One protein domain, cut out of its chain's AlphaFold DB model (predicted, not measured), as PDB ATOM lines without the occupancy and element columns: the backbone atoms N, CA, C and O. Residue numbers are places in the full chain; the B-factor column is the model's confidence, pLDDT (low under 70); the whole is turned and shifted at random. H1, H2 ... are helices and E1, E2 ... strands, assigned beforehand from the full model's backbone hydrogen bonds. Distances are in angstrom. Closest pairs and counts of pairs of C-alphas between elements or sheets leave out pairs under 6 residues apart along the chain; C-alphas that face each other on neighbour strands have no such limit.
ATOM      1  N   HIS A 470       1.233 -24.637 -24.628       82.31
ATOM      2  CA  HIS A 470       1.998 -25.850 -24.939       82.31
ATOM      3  C   HIS A 470       1.470 -26.518 -26.209       82.31
ATOM      4  O   HIS A 470       0.265 -26.560 -26.435       82.31
ATOM      5  N   HIS A 471       2.382 -27.063 -27.009       81.50
ATOM      6  CA  HIS A 471       2.082 -27.809 -28.224       81.50
ATOM      7  C   HIS A 471       2.976 -29.043 -28.324       81.50
ATOM      8  O   HIS A 471       4.207 -28.946 -28.309       81.50
ATOM      9  N   ILE A 472       2.338 -30.199 -28.452       81.69
ATOM     10  CA  ILE A 472       2.969 -31.500 -28.674       81.69
ATOM     11  C   ILE A 472       2.369 -32.075 -29.967       81.69
ATOM     12  O   ILE A 472       1.149 -32.303 -30.011       81.69
ATOM     13  N   PRO A 473       3.181 -32.281 -31.024       74.38
ATOM     14  CA  PRO A 473       2.715 -32.846 -32.287       74.38
ATOM     15  C   PRO A 473       2.039 -34.204 -32.078       74.38
ATOM     16  O   PRO A 473       2.632 -35.106 -31.496       74.38
ATOM     17  N   GLY A 474       0.806 -34.365 -32.561       66.75
ATOM     18  CA  GLY A 474       0.032 -35.607 -32.435       66.75
ATOM     19  C   GLY A 474      -0.878 -35.686 -31.205       66.75
ATOM     20  O   GLY A 474      -1.899 -36.362 -31.283       66.75
ATOM     21  N   GLU A 475      -0.574 -34.973 -30.115       73.44
ATOM     22  CA  GLU A 475      -1.403 -34.964 -28.894       73.44
ATOM     23  C   GLU A 475      -2.323 -33.743 -28.826       73.44
ATOM     24  O   GLU A 475      -3.524 -33.857 -28.601       73.44
ATOM     25  N   THR A 476      -1.761 -32.554 -29.050       70.94
ATOM     26  CA  THR A 476      -2.518 -31.288 -28.985       70.94
ATOM     27  C   THR A 476      -3.261 -30.978 -30.288       70.94
ATOM     28  O   THR A 476      -4.311 -30.339 -30.268       70.94
ATOM     29  N   ARG A 477      -2.747 -31.476 -31.422       65.56
ATOM     30  CA  ARG A 477      -3.352 -31.458 -32.764       65.56
ATOM     31  C   ARG A 477      -2.833 -32.658 -33.576       65.56
ATOM     32  O   ARG A 477      -1.735 -33.135 -33.274       65.56
ATOM     33  N   PRO A 478      -3.571 -33.140 -34.599       59.78
ATOM     34  CA  PRO A 478      -3.133 -34.270 -35.417       59.78
ATOM     35  C   PRO A 478      -1.735 -34.032 -35.998       59.78
ATOM     36  O   PRO A 478      -1.418 -32.911 -36.398       59.78
ATOM     37  N   ALA A 479      -0.906 -35.078 -36.041       55.91
ATOM     38  CA  ALA A 479       0.482 -34.971 -36.482       55.91
ATOM     39  C   ALA A 479       0.564 -34.369 -37.903       55.91
ATOM     40  O   ALA A 479      -0.067 -34.896 -38.826       55.91
ATOM     41  N   PRO A 480       1.307 -33.267 -38.099       57.81
ATOM     42  CA  PRO A 480       1.350 -32.585 -39.383       57.81
ATOM     43  C   PRO A 480       2.122 -33.404 -40.434       57.81
ATOM     44  O   PRO A 480       3.253 -33.821 -40.196       57.81
ATOM     45  N   ASP A 481       1.532 -33.599 -41.620       59.50
ATOM     46  CA  ASP A 481       2.229 -34.129 -42.804       59.50
ATOM     47  C   ASP A 481       3.180 -33.056 -43.374       59.50
ATOM     48  O   ASP A 481       2.853 -31.868 -43.406       59.50
ATOM     49  N   VAL A 482       4.341 -33.462 -43.898       58.81
ATOM     50  CA  VAL A 482       5.363 -32.598 -44.525       58.81
ATOM     51  C   VAL A 482       4.769 -31.729 -45.648       58.81
ATOM     52  O   VAL A 482       5.267 -30.639 -45.935       58.81
ATOM     53  N   ARG A 483       3.642 -32.150 -46.244       57.69
ATOM     54  CA  ARG A 483       2.856 -31.374 -47.226       57.69
ATOM     55  C   ARG A 483       2.359 -30.016 -46.707       57.69
ATOM     56  O   ARG A 483       2.018 -29.156 -47.518       57.69
ATOM     57  N   ILE A 484       2.347 -29.797 -45.394       61.19
ATOM     58  CA  ILE A 484       1.986 -28.522 -44.758       61.19
ATOM     59  C   ILE A 484       3.015 -27.414 -45.047       61.19
ATOM     60  O   ILE A 484       2.629 -26.250 -45.178       61.19
ATOM     61  N   LEU A 485       4.286 -27.763 -45.289       56.47
ATOM     62  CA  LEU A 485       5.327 -26.806 -45.700       56.47
ATOM     63  C   LEU A 485       5.014 -26.111 -47.041       56.47
ATOM     64  O   LEU A 485       5.554 -25.043 -47.312       56.47
ATOM     65  N   ASN A 486       4.125 -26.687 -47.861       53.41
ATOM     66  CA  ASN A 486       3.699 -26.115 -49.144       53.41
ATOM     67  C   ASN A 486       2.493 -25.166 -49.027       53.41
ATOM     68  O   ASN A 486       2.117 -24.553 -50.024       53.41
ATOM     69  N   ARG A 487       1.854 -25.080 -47.852       56.56
ATOM     70  CA  ARG A 487       0.635 -24.280 -47.624       56.56
ATOM     71  C   ARG A 487       0.824 -23.144 -46.613       56.56
ATOM     72  O   ARG A 487       0.058 -22.193 -46.647       56.56
ATOM     73  N   GLY A 488       1.829 -23.222 -45.738       60.03
ATOM     74  CA  GLY A 488       2.109 -22.201 -44.722       60.03
ATOM     75  C   GLY A 488       3.250 -21.240 -45.072       60.03
ATOM     76  O   GLY A 488       4.041 -21.467 -45.989       60.03
ATOM     77  N   THR A 489       3.377 -20.160 -44.295       68.12
ATOM     78  CA  THR A 489       4.549 -19.272 -44.377       68.12
ATOM     79  C   THR A 489       5.712 -19.918 -43.633       68.12
ATOM     80  O   THR A 489       5.696 -20.013 -42.406       68.12
ATOM     81  N   VAL A 490       6.738 -20.353 -44.369       76.50
ATOM     82  CA  VAL A 490       7.911 -21.021 -43.788       76.50
ATOM     83  C   VAL A 490       9.028 -20.022 -43.512       76.50
ATOM     84  O   VAL A 490       9.473 -19.272 -44.385       76.50
ATOM     85  N   VAL A 491       9.518 -20.039 -42.278       76.88
ATOM     86  CA  VAL A 491      10.563 -19.157 -41.789       76.88
ATOM     87  C   VAL A 491      11.671 -19.972 -41.142       76.88
ATOM     88  O   VAL A 491      11.463 -20.743 -40.214       76.88
ATOM     89  N   VAL A 492      12.889 -19.746 -41.612       78.94
ATOM     90  CA  VAL A 492      14.085 -20.423 -41.121       78.94
ATOM     91  C   VAL A 492      14.598 -19.712 -39.861       78.94
ATOM     92  O   VAL A 492      14.740 -18.478 -39.846       78.94
ATOM     93  N   ARG A 493      14.851 -20.459 -38.778       78.00
ATOM     94  CA  ARG A 493      15.314 -19.906 -37.497       78.00
ATOM     95  C   ARG A 493      16.397 -20.763 -36.856       78.00
ATOM     96  O   ARG A 493      16.259 -21.972 -36.735       78.00
ATOM     97  N   LYS A 494      17.456 -20.105 -36.386       78.81
ATOM     98  CA  LYS A 494      18.520 -20.748 -35.613       78.81
ATOM     99  C   LYS A 494      18.081 -20.921 -34.161       78.81
ATOM    100  O   LYS A 494      17.590 -19.966 -33.552       78.81
ATOM    101  N   VAL A 495      18.282 -22.110 -33.608       77.62
ATOM    102  CA  VAL A 495      17.971 -22.400 -32.206       77.62
ATOM    103  C   VAL A 495      19.034 -21.767 -31.302       77.62
ATOM    104  O   VAL A 495      20.238 -21.930 -31.507       77.62
ATOM    105  N   SER A 496      18.595 -20.995 -30.304       76.19
ATOM    106  CA  SER A 496      19.494 -20.370 -29.321       76.19
ATOM    107  C   SER A 496      20.074 -21.384 -28.330       76.19
ATOM    108  O   SER A 496      19.558 -22.489 -28.176       76.19
ATOM    109  N   ARG A 497      21.083 -20.966 -27.549       68.56
ATOM    110  CA  ARG A 497      21.677 -21.797 -26.484       68.56
ATOM    111  C   ARG A 497      20.692 -22.278 -25.410       68.56
ATOM    112  O   ARG A 497      20.996 -23.209 -24.681       68.56
ATOM    113  N   MET A 498      19.523 -21.647 -25.308       70.00
ATOM    114  CA  MET A 498      18.468 -22.015 -24.358       70.00
ATOM    115  C   MET A 498      17.375 -22.898 -24.984       70.00
ATOM    116  O   MET A 498      16.298 -23.018 -24.402       70.00
ATOM    117  N   LEU A 499      17.616 -23.465 -26.176       78.50
ATOM    118  CA  LEU A 499      16.623 -24.194 -26.979       78.50
ATOM    119  C   LEU A 499      15.365 -23.362 -27.256       78.50
ATOM    120  O   LEU A 499      14.236 -23.853 -27.208       78.50
ATOM    121  N   THR A 500      15.564 -22.062 -27.500       80.69
ATOM    122  CA  THR A 500      14.470 -21.135 -27.810       80.69
ATOM    123  C   THR A 500      14.603 -20.508 -29.185       80.69
ATOM    124  O   THR A 500      15.719 -20.245 -29.648       80.69
ATOM    125  N   VAL A 501      13.454 -20.226 -29.794       81.69
ATOM    126  CA  VAL A 501      13.298 -19.507 -31.056       81.69
ATOM    127  C   VAL A 501      12.259 -18.405 -30.876       81.69
ATOM    128  O   VAL A 501      11.210 -18.621 -30.279       81.69
ATOM    129  N   ASN A 502      12.548 -17.209 -31.391       81.50
ATOM    130  CA  ASN A 502      11.617 -16.083 -31.352       81.50
ATOM    131  C   ASN A 502      10.953 -15.882 -32.719       81.50
ATOM    132  O   ASN A 502      11.627 -15.854 -33.758       81.50
ATOM    133  N   HIS A 503       9.638 -15.685 -32.719       79.31
ATOM    134  CA  HIS A 503       8.858 -15.391 -33.916       79.31
ATOM    135  C   HIS A 503       7.633 -14.539 -33.561       79.31
ATOM    136  O   HIS A 503       6.920 -14.867 -32.619       79.31
ATOM    137  N   ARG A 504       7.420 -13.428 -34.287       73.00
ATOM    138  CA  ARG A 504       6.300 -12.475 -34.094       73.00
ATOM    139  C   ARG A 504       6.053 -12.081 -32.627       73.00
ATOM    140  O   ARG A 504       4.940 -12.136 -32.128       73.00
ATOM    141  N   GLY A 505       7.120 -11.721 -31.909       70.00
ATOM    142  CA  GLY A 505       7.024 -11.312 -30.501       70.00
ATOM    143  C   GLY A 505       6.746 -12.453 -29.513       70.00
ATOM    144  O   GLY A 505       6.649 -12.198 -28.315       70.00
ATOM    145  N   MET A 506       6.678 -13.703 -29.977       77.81
ATOM    146  CA  MET A 506       6.522 -14.900 -29.153       77.81
ATOM    147  C   MET A 506       7.851 -15.648 -29.038       77.81
ATOM    148  O   MET A 506       8.601 -15.768 -30.011       77.81
ATOM    149  N   ARG A 507       8.142 -16.161 -27.841       82.75
ATOM    150  CA  ARG A 507       9.289 -17.029 -27.562       82.75
ATOM    151  C   ARG A 507       8.812 -18.468 -27.457       82.75
ATOM    152  O   ARG A 507       8.109 -18.796 -26.507       82.75
ATOM    153  N   TYR A 508       9.259 -19.303 -28.383       85.31
ATOM    154  CA  TYR A 508       9.032 -20.743 -28.423       85.31
ATOM    155  C   TYR A 508      10.216 -21.449 -27.764       85.31
ATOM    156  O   TYR A 508      11.362 -21.175 -28.113       85.31
ATOM    157  N   ARG A 509       9.963 -22.330 -26.800       85.81
ATOM    158  CA  ARG A 509      10.964 -23.161 -26.124       85.81
ATOM    159  C   ARG A 509      10.667 -24.625 -26.414       85.81
ATOM    160  O   ARG A 509       9.562 -25.069 -26.125       85.81
ATOM    161  N   LEU A 510      11.646 -25.344 -26.952       84.81
ATOM    162  CA  LEU A 510      11.521 -26.766 -27.284       84.81
ATOM    163  C   LEU A 510      11.473 -27.603 -25.992       84.81
ATOM    164  O   LEU A 510      12.205 -27.285 -25.049       84.81
ATOM    165  N   ILE A 511      10.591 -28.607 -25.927       74.69
ATOM    166  CA  ILE A 511      10.341 -29.399 -24.702       74.69
ATOM    167  C   ILE A 511      11.007 -30.784 -24.754       74.69
ATOM    168  O   ILE A 511      11.649 -31.145 -23.775       74.69
ATOM    169  N   ASP A 512      10.975 -31.481 -25.897       62.53
ATOM    170  CA  ASP A 512      11.467 -32.873 -26.033       62.53
ATOM    171  C   ASP A 512      12.642 -33.036 -27.011       62.53
ATOM    172  O   ASP A 512      12.886 -34.100 -27.576       62.53
ATOM    173  N   ALA A 513      13.403 -31.967 -27.238       59.78
ATOM    174  CA  ALA A 513      14.628 -32.047 -28.021       59.78
ATOM    175  C   ALA A 513      15.822 -32.378 -27.122       59.78
ATOM    176  O   ALA A 513      16.083 -31.648 -26.162       59.78
ATOM    177  N   ALA A 514      16.594 -33.415 -27.467       56.06
ATOM    178  CA  ALA A 514      17.908 -33.621 -26.866       56.06
ATOM    179  C   ALA A 514      18.740 -32.331 -27.060       56.06
ATOM    180  O   ALA A 514      18.947 -31.907 -28.201       56.06
ATOM    181  N   PRO A 515      19.195 -31.660 -25.983       55.44
ATOM    182  CA  PRO A 515      19.809 -30.337 -26.086       55.44
ATOM    183  C   PRO A 515      21.044 -30.294 -26.982       55.44
ATOM    184  O   PRO A 515      21.369 -29.244 -27.524       55.44
ATOM    185  N   GLU A 516      21.717 -31.431 -27.126       55.62
ATOM    186  CA  GLU A 516      22.981 -31.582 -27.837       55.62
ATOM    187  C   GLU A 516      22.800 -31.704 -29.357       55.62
ATOM    188  O   GLU A 516      23.707 -31.342 -30.099       55.62
ATOM    189  N   THR A 517      21.628 -32.138 -29.841       59.72
ATOM    190  CA  THR A 517      21.386 -32.377 -31.277       59.72
ATOM    191  C   THR A 517      20.809 -31.179 -32.024       59.72
ATOM    192  O   THR A 517      20.929 -31.125 -33.242       59.72
ATOM    193  N   LEU A 518      20.192 -30.214 -31.332       61.22
ATOM    194  CA  LEU A 518      19.581 -29.029 -31.962       61.22
ATOM    195  C   LEU A 518      20.308 -27.713 -31.644       61.22
ATOM    196  O   LEU A 518      19.863 -26.639 -32.056       61.22
ATOM    197  N   LEU A 519      21.408 -27.751 -30.888       59.28
ATOM    198  CA  LEU A 519      22.109 -26.545 -30.457       59.28
ATOM    199  C   LEU A 519      22.830 -25.869 -31.628       59.28
ATOM    200  O   LEU A 519      23.849 -26.343 -32.110       59.28
ATOM    201  N   GLY A 520      22.338 -24.702 -32.047       58.28
ATOM    202  CA  GLY A 520      22.910 -23.983 -33.188       58.28
ATOM    203  C   GLY A 520      22.471 -24.527 -34.548       58.28
ATOM    204  O   GLY A 520      22.837 -23.927 -35.560       58.28
ATOM    205  N   GLU A 521      21.639 -25.567 -34.564       71.69
ATOM    206  CA  GLU A 521      20.964 -26.043 -35.760       71.69
ATOM    207  C   GLU A 521      19.864 -25.082 -36.205       71.69
ATOM    208  O   GLU A 521      19.388 -24.203 -35.465       71.69
ATOM    209  N   THR A 522      19.481 -25.239 -37.466       78.38
ATOM    210  CA  THR A 522      18.460 -24.408 -38.085       78.38
ATOM    211  C   THR A 522      17.162 -25.191 -38.200       78.38
ATOM    212  O   THR A 522      17.110 -26.222 -38.862       78.38
ATOM    213  N   ILE A 523      16.101 -24.684 -37.577       82.44
ATOM    214  CA  ILE A 523      14.768 -25.280 -37.641       82.44
ATOM    215  C   ILE A 523      13.865 -24.477 -38.576       82.44
ATOM    216  O   ILE A 523      14.034 -23.263 -38.764       82.44
ATOM    217  N   LEU A 524      12.898 -25.165 -39.170       79.56
ATOM    218  CA  LEU A 524      11.843 -24.554 -39.964       79.56
ATOM    219  C   LEU A 524      10.664 -24.245 -39.051       79.56
ATOM    220  O   LEU A 524      10.193 -25.108 -38.320       79.56
ATOM    221  N   LEU A 525      10.187 -23.008 -39.100       85.38
ATOM    222  CA  LEU A 525       8.966 -22.571 -38.444       85.38
ATOM    223  C   LEU A 525       7.916 -22.347 -39.524       85.38
ATOM    224  O   LEU A 525       8.103 -21.488 -40.382       85.38
ATOM    225  N   CYS A 526       6.840 -23.120 -39.496       79.44
ATOM    226  CA  CYS A 526       5.736 -23.020 -40.438       79.44
ATOM    227  C   CYS A 526       4.529 -22.402 -39.734       79.44
ATOM    228  O   CYS A 526       4.003 -22.987 -38.792       79.44
ATOM    229  N   GLU A 527       4.097 -21.230 -40.189       79.25
ATOM    230  CA  GLU A 527       2.854 -20.603 -39.736       79.25
ATOM    231  C   GLU A 527       1.709 -21.010 -40.672       79.25
ATOM    232  O   GLU A 527       1.807 -20.839 -41.892       79.25
ATOM    233  N   LEU A 528       0.657 -21.587 -40.097       75.31
ATOM    234  CA  LEU A 528      -0.545 -22.038 -40.794       75.31
ATOM    235  C   LEU A 528      -1.544 -20.886 -40.961       75.31
ATOM    236  O   LEU A 528      -1.448 -19.861 -40.289       75.31
ATOM    237  N   GLU A 529      -2.521 -21.057 -41.853       66.06
ATOM    238  CA  GLU A 529      -3.539 -20.035 -42.148       66.06
ATOM    239  C   GLU A 529      -4.393 -19.654 -40.925       66.06
ATOM    240  O   GLU A 529      -4.887 -18.533 -40.848       66.06
ATOM    241  N   ASP A 530      -4.515 -20.546 -39.936       66.38
ATOM    242  CA  ASP A 530      -5.212 -20.299 -38.670       66.38
ATOM    243  C   ASP A 530      -4.319 -19.655 -37.586       66.38
ATOM    244  O   ASP A 530      -4.735 -19.514 -36.436       66.38
ATOM    245  N   GLY A 531      -3.089 -19.260 -37.936       67.44
ATOM    246  CA  GLY A 531      -2.119 -18.647 -37.024       67.44
ATOM    247  C   GLY A 531      -1.401 -19.637 -36.100       67.44
ATOM    248  O   GLY A 531      -0.621 -19.224 -35.233       67.44
ATOM    249  N   HIS A 532      -1.633 -20.945 -36.263       78.81
ATOM    250  CA  HIS A 532      -0.884 -21.978 -35.549       78.81
ATOM    251  C   HIS A 532       0.540 -22.109 -36.092       78.81
ATOM    252  O   HIS A 532       0.793 -21.884 -37.275       78.81
ATOM    253  N   VAL A 533       1.483 -22.480 -35.227       81.62
ATOM    254  CA  VAL A 533       2.905 -22.566 -35.580       81.62
ATOM    255  C   VAL A 533       3.421 -23.982 -35.371       81.62
ATOM    256  O   VAL A 533       3.408 -24.494 -34.263       81.62
ATOM    257  N   GLU A 534       3.964 -24.591 -36.417       83.62
ATOM    258  CA  GLU A 534       4.670 -25.871 -36.325       83.62
ATOM    259  C   GLU A 534       6.179 -25.668 -36.478       83.62
ATOM    260  O   GLU A 534       6.634 -24.900 -37.330       83.62
ATOM    261  N   LEU A 535       6.967 -26.354 -35.649       85.19
ATOM    262  CA  LEU A 535       8.430 -26.317 -35.695       85.19
ATOM    263  C   LEU A 535       8.959 -27.653 -36.206       85.19
ATOM    264  O   LEU A 535       8.567 -28.691 -35.691       85.19
ATOM    265  N   PHE A 536       9.885 -27.627 -37.164       78.75
ATOM    266  CA  PHE A 536      10.481 -28.825 -37.753       78.75
ATOM    267  C   PHE A 536      12.005 -28.785 -37.714       78.75
ATOM    268  O   PHE A 536      12.624 -27.767 -38.035       78.75
ATOM    269  N   HIS A 537      12.609 -29.930 -37.414       81.38
ATOM    270  CA  HIS A 537      14.008 -30.206 -37.714       81.38
ATOM    271  C   HIS A 537      14.072 -31.271 -38.814       81.38
ATOM    272  O   HIS A 537      13.646 -32.410 -38.615       81.38
ATOM    273  N   GLY A 538      14.536 -30.887 -40.006       75.31
ATOM    274  CA  GLY A 538      14.377 -31.720 -41.202       75.31
ATOM    275  C   GLY A 538      12.893 -31.984 -41.491       75.31
ATOM    276  O   GLY A 538      12.123 -31.043 -41.669       75.31
ATOM    277  N   SER A 539      12.496 -33.258 -41.512       68.56
ATOM    278  CA  SER A 539      11.105 -33.711 -41.677       68.56
ATOM    279  C   SER A 539      10.381 -34.020 -40.360       68.56
ATOM    280  O   SER A 539       9.234 -34.459 -40.396       68.56
ATOM    281  N   HIS A 540      11.024 -33.829 -39.204       76.75
ATOM    282  CA  HIS A 540      10.464 -34.204 -37.903       76.75
ATOM    283  C   HIS A 540       9.857 -32.994 -37.177       76.75
ATOM    284  O   HIS A 540      10.574 -32.009 -36.970       76.75
ATOM    285  N   PRO A 541       8.571 -33.044 -36.773       79.62
ATOM    286  CA  PRO A 541       7.956 -31.983 -35.984       79.62
ATOM    287  C   PRO A 541       8.481 -31.998 -34.538       79.62
ATOM    288  O   PRO A 541       8.798 -33.050 -33.987       79.62
ATOM    289  N   LEU A 542       8.579 -30.820 -33.924       83.62
ATOM    290  CA  LEU A 542       9.143 -30.608 -32.592       83.62
ATOM    291  C   LEU A 542       8.075 -30.105 -31.616       83.62
ATOM    292  O   LEU A 542       7.337 -29.171 -31.928       83.62
ATOM    293  N   ALA A 543       8.063 -30.654 -30.400       84.75
ATOM    294  CA  ALA A 543       7.242 -30.151 -29.301       84.75
ATOM    295  C   ALA A 543       7.799 -28.839 -28.730       84.75
ATOM    296  O   ALA A 543       9.012 -28.686 -28.526       84.75
ATOM    297  N   TRP A 544       6.913 -27.889 -28.437       87.44
ATOM    298  CA  TRP A 544       7.287 -26.569 -27.943       87.44
ATOM    299  C   TRP A 544       6.267 -25.998 -26.956       87.44
ATOM    300  O   TRP A 544       5.093 -26.338 -26.960       87.44
ATOM    301  N   ARG A 545       6.716 -25.060 -26.118       86.31
ATOM    302  CA  ARG A 545       5.843 -24.125 -25.391       86.31
ATOM    303  C   ARG A 545       6.166 -22.692 -25.755       86.31
ATOM    304  O   ARG A 545       7.340 -22.357 -25.933       86.31
ATOM    305  N   ARG A 546       5.156 -21.832 -25.833       85.94
ATOM    306  CA  ARG A 546       5.318 -20.421 -26.184       85.94
ATOM    307  C   ARG A 546       4.762 -19.482 -25.127       85.94
ATOM    308  O   ARG A 546       3.825 -19.805 -24.408       85.94
ATOM    309  N   LYS A 547       5.351 -18.292 -25.064       82.50
ATOM    310  CA  LYS A 547       4.809 -17.130 -24.348       82.50
ATOM    311  C   LYS A 547       5.190 -15.839 -25.063       82.50
ATOM    312  O   LYS A 547       6.135 -15.841 -25.860       82.50
ATOM    313  N   ARG A 548       4.526 -14.725 -24.740       73.50
ATOM    314  CA  ARG A 548       4.969 -13.397 -25.199       73.50
ATOM    315  C   ARG A 548       6.386 -13.118 -24.702       73.50
ATOM    316  O   ARG A 548       6.712 -13.329 -23.536       73.50
ATOM    317  N   ALA A 549       7.249 -12.688 -25.616       61.31
ATOM    318  CA  ALA A 549       8.652 -12.429 -25.328       61.31
ATOM    319  C   ALA A 549       8.855 -11.112 -24.553       61.31
ATOM    320  O   ALA A 549       9.870 -10.997 -23.863       61.31
TER     321      ALA A 549
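Overview. This is residues 470 to 549 of the 570 residues of the protein "Integrase-like protein" of Oceanicaulis sp. PT13A (UniProt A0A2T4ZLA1). Two small sheets stand face to face as a sandwich, E1 E4 E5 E6 on one side and E2 E3 E7 on the other, their strands crossed at 50 degrees. The short helix H1 sits over the four-strand sheet, and the first two residues of an opening stretch with no named element, 470 to 481, pair with E7. The printed part has 80 residues, with one named helix and seven named strands in the order H1 E1 E2 E3 E4 E5 E6 E7; the class is mostly strand, though under half of the residues are in named elements. Both sheets are antiparallel, ordered E1 - E4 - E5 - E6 and E2 - E3 - E7. The whole is compact, with a radius of gyration of the C-alphas of 11.6 A and spans of 30 by 24 by 23 A.

Along the chain. Start at C-alpha 470 at (1.998, -25.850, -24.939) and read on to H1, residues 482 to 486. E1, residues 489 to 494, runs 16.6 A from C-alpha 489 at (4.549, -19.272, -44.377). Next come E2, residues 500 to 503, and E3, residues 506 to 510. E4, residues 522 to 527, spans 16.1 A; E5 holds residues 533 to 537 and E6 residues 540 to 542. E7, residues 544 to 548, runs 13.7 A to C-alpha 548 at (4.969, -13.397, -25.199).

Arrangement. Look first at the four-strand sheet, strongly twisted, but only just, with C-alphas up to 4.1 A off its best plane. Between E1 and E4, N 491 and O 525 are 2.8 A apart, within hydrogen-bond range. E4, E5 and E6 form a meander, each strand the antiparallel neighbour of the one before; find N 526 and O 534 at 2.8 A, and N 537 and O 540 at 2.9 A. H1 is on this sheet at a height of 8.9 A and only just over E5, where 3 of its 5 C-alphas fall. H1 has 0 of 1 O i to N i+4 pairs within range, and 2 of 2 O i to N i+3 pairs. In the other sheet, the hairpin E2 and E3 has N 501 and O 508 at 2.8 A, and E3 and E7 have N 509 and O 545 at 2.8 A. Across the sandwich, E2 and E4 are near each other, with 5 pairs of C-alphas within 10 A. E6 runs on into E7 at 44 degrees.

Size, cuts and confidence. The C-alphas of Glu 516 and Glu 529, the two farthest apart, are 32.3 A from each other. The printed part has no cut. The link from E3 to E4, 11 residues, is long; the other links between named elements are tight. The mean pLDDT of the printed part is 72.7, and 29 residues are under 70, among them 477 to 489 and 512 to 520.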